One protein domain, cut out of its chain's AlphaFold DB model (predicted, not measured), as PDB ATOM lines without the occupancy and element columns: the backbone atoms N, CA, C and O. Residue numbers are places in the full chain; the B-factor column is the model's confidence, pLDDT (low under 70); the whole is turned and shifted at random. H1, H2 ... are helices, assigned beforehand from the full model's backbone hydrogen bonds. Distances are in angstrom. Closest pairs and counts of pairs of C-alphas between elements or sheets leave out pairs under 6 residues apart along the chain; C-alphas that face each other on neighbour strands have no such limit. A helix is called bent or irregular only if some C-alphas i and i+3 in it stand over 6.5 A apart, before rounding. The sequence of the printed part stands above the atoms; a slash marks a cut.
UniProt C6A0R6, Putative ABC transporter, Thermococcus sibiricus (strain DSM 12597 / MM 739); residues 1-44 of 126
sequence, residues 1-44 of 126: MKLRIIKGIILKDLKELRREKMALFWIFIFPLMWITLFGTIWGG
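Overview. This is residues 1 to 44 of the 126 residues of the protein "Putative ABC transporter" of Thermococcus sibiricus (strain DSM 12597 / MM 739) (UniProt C6A0R6). Two long helices, H2 and H1, meet near their ends in a wide, open V, with the tight link at Glu 20 at its corner. The printed part has 44 residues with two named helices, H1 then H2, and no named strand; its class is all helix. It is extended, with a radius of gyration of the C-alphas of 16.2 A and spans of 52 by 21 by 7 A.

Along the chain. Find C-alpha 21 at (186.253, 238.460, 184.232); from there H2, residues 21 to 42, runs 30.0 A to C-alpha 42 at (197.491, 265.109, 192.343). H2 has a kink of 30 degrees near residue 28 and is only just irregular: C-alphas 27 and 30 are 6.6 A apart. H1, residues 2 to 19, begins at C-alpha 2 (182.913, 225.397, 211.258) and is 26.2 A long.

Arrangement. Look at Leu 17 and Ala 23, whose C-alphas, the closest of H1 and H2, are 6.2 A apart. The helices only just touch, only at the corner, with 3 pairs of C-alphas within 8 A, through residues 17 to 18 of H1 and 23 to 24 of H2 alone. Their lines are about perpendicular, at 75 degrees. Every O i to N i+4 pair is within hydrogen-bond range in H1, and 16 of 18 in H2.

Size, cuts and confidence. Met 1 and Gly 44 have the C-alphas farthest apart, 51.9 A. The printed part has no cut, and its mean pLDDT is 91.0, with residue 1 alone under 70.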
ATOM      1  N   MET A   1     184.680 221.821 213.283       66.38
ATOM      2  CA  MET A   1     183.812 221.702 212.081       66.38
ATOM      3  C   MET A   1     183.627 223.012 211.312       66.38
ATOM      4  O   MET A   1     183.870 223.004 210.113       66.38
ATOM      5  N   LYS A   2     183.269 224.137 211.952       78.62
ATOM      6  CA  LYS A   2     182.913 225.397 211.258       78.62
ATOM      7  C   LYS A   2     184.015 225.996 210.358       78.62
ATOM      8  O   LYS A   2     183.724 226.400 209.241       78.62
ATOM      9  N   LEU A   3     185.284 225.958 210.777       82.94
ATOM     10  CA  LEU A   3     186.422 226.478 209.992       82.94
ATOM     11  C   LEU A   3     186.634 225.781 208.637       82.94
ATOM     12  O   LEU A   3     187.020 226.429 207.669       82.94
ATOM     13  N   ARG A   4     186.359 224.472 208.540       87.62
ATOM     14  CA  ARG A   4     186.477 223.737 207.266       87.62
ATOM     15  C   ARG A   4     185.394 224.161 206.272       87.62
ATOM     16  O   ARG A   4     185.676 224.253 205.085       87.62
ATOM     17  N   ILE A   5     184.195 224.459 206.775       90.31
ATOM     18  CA  ILE A   5     183.066 224.949 205.974       90.31
ATOM     19  C   ILE A   5     183.376 226.353 205.451       90.31
ATOM     20  O   ILE A   5     183.299 226.581 204.251       90.31
ATOM     21  N   ILE A   6     183.821 227.257 206.330       92.00
ATOM     22  CA  ILE A   6     184.219 228.624 205.955       92.00
ATOM     23  C   ILE A   6     185.321 228.593 204.890       92.00
ATOM     24  O   ILE A   6     185.211 229.252 203.862       92.00
ATOM     25  N   LYS A   7     186.353 227.760 205.086       92.62
ATOM     26  CA  LYS A   7     187.422 227.580 204.096       92.62
ATOM     27  C   LYS A   7     186.888 227.077 202.751       92.62
ATOM     28  O   LYS A   7     187.343 227.547 201.714       92.62
ATOM     29  N   GLY A   8     185.941 226.137 202.761       92.75
ATOM     30  CA  GLY A   8     185.311 225.617 201.545       92.75
ATOM     31  C   GLY A   8     184.547 226.687 200.762       92.75
ATOM     32  O   GLY A   8     184.682 226.750 199.544       92.75
ATOM     33  N   ILE A   9     183.816 227.557 201.465       91.88
ATOM     34  CA  ILE A   9     183.083 228.684 200.869       91.88
ATOM     35  C   ILE A   9     184.063 229.682 200.247       91.88
ATOM     36  O   ILE A   9     183.966 229.960 199.059       91.88
ATOM     37  N   ILE A  10     185.085 230.111 200.994       94.44
ATOM     38  CA  ILE A  10     186.105 231.046 200.491       94.44
ATOM     39  C   ILE A  10     186.790 230.502 199.229       94.44
ATOM     40  O   ILE A  10     186.979 231.231 198.260       94.44
ATOM     41  N   LEU A  11     187.154 229.214 199.212       94.00
ATOM     42  CA  LEU A  11     187.776 228.588 198.041       94.00
ATOM     43  C   LEU A  11     186.837 228.519 196.834       94.00
ATOM     44  O   LEU A  11     187.308 228.665 195.704       94.00
ATOM     45  N   LYS A  12     185.542 228.272 197.056       93.62
ATOM     46  CA  LYS A  12     184.532 228.311 195.996       93.62
ATOM     47  C   LYS A  12     184.443 229.726 195.423       93.62
ATOM     48  O   LYS A  12     184.622 229.885 194.217       93.62
ATOM     49  N   ASP A  13     184.270 230.720 196.287       89.88
ATOM     50  CA  ASP A  13     184.065 232.114 195.895       89.88
ATOM     51  C   ASP A  13     185.287 232.672 195.155       89.88
ATOM     52  O   ASP A  13     185.140 233.273 194.100       89.88
ATOM     53  N   LEU A  14     186.514 232.382 195.605       91.12
ATOM     54  CA  LEU A  14     187.744 232.754 194.886       91.12
ATOM     55  C   LEU A  14     187.821 232.148 193.479       91.12
ATOM     56  O   LEU A  14     188.306 232.780 192.539       91.12
ATOM     57  N   LYS A  15     187.377 230.898 193.326       92.12
ATOM     58  CA  LYS A  15     187.417 230.191 192.040       92.12
ATOM     59  C   LYS A  15     186.357 230.727 191.078       92.12
ATOM     60  O   LYS A  15     186.616 230.779 189.875       92.12
ATOM     61  N   GLU A  16     185.209 231.123 191.616       90.50
ATOM     62  CA  GLU A  16     184.113 231.787 190.912       90.50
ATOM     63  C   GLU A  16     184.522 233.200 190.479       90.50
ATOM     64  O   GLU A  16     184.507 233.488 189.283       90.50
ATOM     65  N   LEU A  17     185.075 233.998 191.400       89.81
ATOM     66  CA  LEU A  17     185.628 235.330 191.135       89.81
ATOM     67  C   LEU A  17     186.668 235.299 190.014       89.81
ATOM     68  O   LEU A  17     186.623 236.101 189.092       89.81
ATOM     69  N   ARG A  18     187.585 234.322 190.049       88.69
ATOM     70  CA  ARG A  18     188.607 234.152 189.008       88.69
ATOM     71  C   ARG A  18     188.002 233.865 187.628       88.69
ATOM     72  O   ARG A  18     188.606 234.201 186.612       88.69
ATOM     73  N   ARG A  19     186.861 233.174 187.574       91.56
ATOM     74  CA  ARG A  19     186.192 232.810 186.317       91.56
ATOM     75  C   ARG A  19     185.369 233.974 185.766       91.56
ATOM     76  O   ARG A  19     185.235 234.104 184.550       91.56
ATOM     77  N   GLU A  20     184.873 234.837 186.642       93.50
ATOM     78  CA  GLU A  20     184.120 236.033 186.288       93.50
ATOM     79  C   GLU A  20     185.041 237.218 185.994       93.50
ATOM     80  O   GLU A  20     185.371 238.040 186.848       93.50
ATOM     81  N   LYS A  21     185.416 237.351 184.717       89.00
ATOM     82  CA  LYS A  21     186.253 238.460 184.232       89.00
ATOM     83  C   LYS A  21     185.686 239.840 184.593       89.00
ATOM     84  O   LYS A  21     186.451 240.764 184.848       89.00
ATOM     85  N   MET A  22     184.359 239.968 184.641       93.12
ATOM     86  CA  MET A  22     183.689 241.217 185.006       93.12
ATOM     87  C   MET A  22     183.881 241.566 186.487       93.12
ATOM     88  O   MET A  22     184.200 242.710 186.798       93.12
ATOM     89  N   ALA A  23     183.768 240.591 187.393       92.38
ATOM     90  CA  ALA A  23     184.020 240.807 188.815       92.38
ATOM     91  C   ALA A  23     185.487 241.195 189.073       92.38
ATOM     92  O   ALA A  23     185.758 242.145 189.803       92.38
ATOM     93  N   LEU A  24     186.439 240.524 188.409       92.00
ATOM     94  CA  LEU A  24     187.864 240.873 188.501       92.00
ATOM     95  C   LEU A  24     188.158 242.300 188.032       92.00
ATOM     96  O   LEU A  24     188.954 242.997 188.661       92.00
ATOM     97  N   PHE A  25     187.519 242.740 186.944       94.12
ATOM     98  CA  PHE A  25     187.656 244.109 186.458       94.12
ATOM     99  C   PHE A  25     187.228 245.121 187.528       94.12
ATOM    100  O   PHE A  25     187.995 246.022 187.858       94.12
ATOM    101  N   TRP A  26     186.044 244.944 188.116       95.12
ATOM    102  CA  TRP A  26     185.525 245.877 189.118       95.12
ATOM    103  C   TRP A  26     186.302 245.864 190.437       95.12
ATOM    104  O   TRP A  26     186.416 246.906 191.072       95.12
ATOM    105  N   ILE A  27     186.851 244.719 190.847       94.00
ATOM    106  CA  ILE A  27     187.581 244.594 192.119       94.00
ATOM    107  C   ILE A  27     189.017 245.108 192.013       94.00
ATOM    108  O   ILE A  27     189.506 245.731 192.952       94.00
ATOM    109  N   PHE A  28     189.701 244.850 190.896       94.25
ATOM    110  CA  PHE A  28     191.127 245.162 190.766       94.25
ATOM    111  C   PHE A  28     191.399 246.285 189.774       94.25
ATOM    112  O   PHE A  28     192.036 247.274 190.127       94.25
ATOM    113  N   ILE A  29     190.925 246.144 188.535       95.50
ATOM    114  CA  ILE A  29     191.278 247.068 187.451       95.50
ATOM    115  C   ILE A  29     190.684 248.452 187.715       95.50
ATOM    116  O   ILE A  29     191.391 249.449 187.632       95.50
ATOM    117  N   PHE A  30     189.400 248.522 188.063       96.19
ATOM    118  CA  PHE A  30     188.707 249.793 188.238       96.19
ATOM    119  C   PHE A  30     189.282 250.648 189.381       96.19
ATOM    120  O   PHE A  30     189.605 251.811 189.132       96.19
ATOM    121  N   PRO A  31     189.520 250.117 190.595       96.69
ATOM    122  CA  PRO A  31     190.172 250.889 191.649       96.69
ATOM    123  C   PRO A  31     191.602 251.289 191.287       96.69
ATOM    124  O   PRO A  31     192.017 252.405 191.588       96.69
ATOM    125  N   LEU A  32     192.349 250.421 190.596       97.31
ATOM    126  CA  LEU A  32     193.712 250.730 190.166       97.31
ATOM    127  C   LEU A  32     193.746 251.876 189.142       97.31
ATOM    128  O   LEU A  32     194.626 252.733 189.217       97.31
ATOM    129  N   MET A  33     192.770 251.942 188.230       96.62
ATOM    130  CA  MET A  33     192.615 253.083 187.319       96.62
ATOM    131  C   MET A  33     192.388 254.389 188.083       96.62
ATOM    132  O   MET A  33     192.996 255.400 187.752       96.62
ATOM    133  N   TRP A  34     191.572 254.380 189.138       95.94
ATOM    134  CA  TRP A  34     191.384 255.577 189.959       95.94
ATOM    135  C   TRP A  34     192.642 255.960 190.723       95.94
ATOM    136  O   TRP A  34     193.022 257.121 190.693       95.94
ATOM    137  N   ILE A  35     193.321 255.009 191.364       94.94
ATOM    138  CA  ILE A  35     194.564 255.288 192.099       94.94
ATOM    139  C   ILE A  35     195.614 255.897 191.167       94.94
ATOM    140  O   ILE A  35     196.280 256.858 191.536       94.94
ATOM    141  N   THR A  36     195.744 255.372 189.950       94.69
ATOM    142  CA  THR A  36     196.697 255.899 188.963       94.69
ATOM    143  C   THR A  36     196.278 257.266 188.431       94.69
ATOM    144  O   THR A  36     197.108 258.168 188.375       94.69
ATOM    145  N   LEU A  37     195.003 257.473 188.104       94.62
ATOM    146  CA  LEU A  37     194.502 258.774 187.663       94.62
ATOM    147  C   LEU A  37     194.652 259.839 188.758       94.62
ATOM    148  O   LEU A  37     195.167 260.925 188.508       94.62
ATOM    149  N   PHE A  38     194.274 259.513 189.993       93.44
ATOM    150  CA  PHE A  38     194.416 260.433 191.115       93.44
ATOM    151  C   PHE A  38     195.890 260.679 191.465       93.44
ATOM    152  O   PHE A  38     196.299 261.818 191.664       93.44
ATOM    153  N   GLY A  39     196.712 259.631 191.482       91.81
ATOM    154  CA  GLY A  39     198.142 259.749 191.758       91.81
ATOM    155  C   GLY A  39     198.897 260.547 190.695       91.81
ATOM    156  O   GLY A  39     199.826 261.267 191.024       91.81
ATOM    157  N   THR A  40     198.490 260.473 189.428       88.38
ATOM    158  CA  THR A  40     199.137 261.238 188.348       88.38
ATOM    159  C   THR A  40     198.715 262.701 188.325       88.38
ATOM    160  O   THR A  40     199.556 263.561 188.089       88.38
ATOM    161  N   ILE A  41     197.439 263.003 188.588       88.81
ATOM    162  CA  ILE A  41     196.941 264.386 188.584       88.81
ATOM    163  C   ILE A  41     197.340 265.129 189.870       88.81
ATOM    164  O   ILE A  41     197.687 266.303 189.804       88.81
ATOM    165  N   TRP A  42     197.303 264.466 191.031       87.38
ATOM    166  CA  TRP A  42     197.491 265.109 192.343       87.38
ATOM    167  C   TRP A  42     198.705 264.614 193.140       87.38
ATOM    168  O   TRP A  42     198.963 265.138 194.217       87.38
ATOM    169  N   GLY A  43     199.436 263.599 192.672       82.00
ATOM    170  CA  GLY A  43     200.587 263.044 193.399       82.00
ATOM    171  C   GLY A  43     201.928 263.702 193.079       82.00
ATOM    172  O   GLY A  43     202.934 263.316 193.668       82.00
ATOM    173  N   GLY A  44     201.964 264.659 192.148       80.06
ATOM    174  CA  GLY A  44     203.150 265.472 191.896       80.06
ATOM    175  C   GLY A  44     203.269 266.619 192.899       80.06
ATOM    176  O   GLY A  44     202.273 267.258 193.238       80.06
TER     177      GLY A  44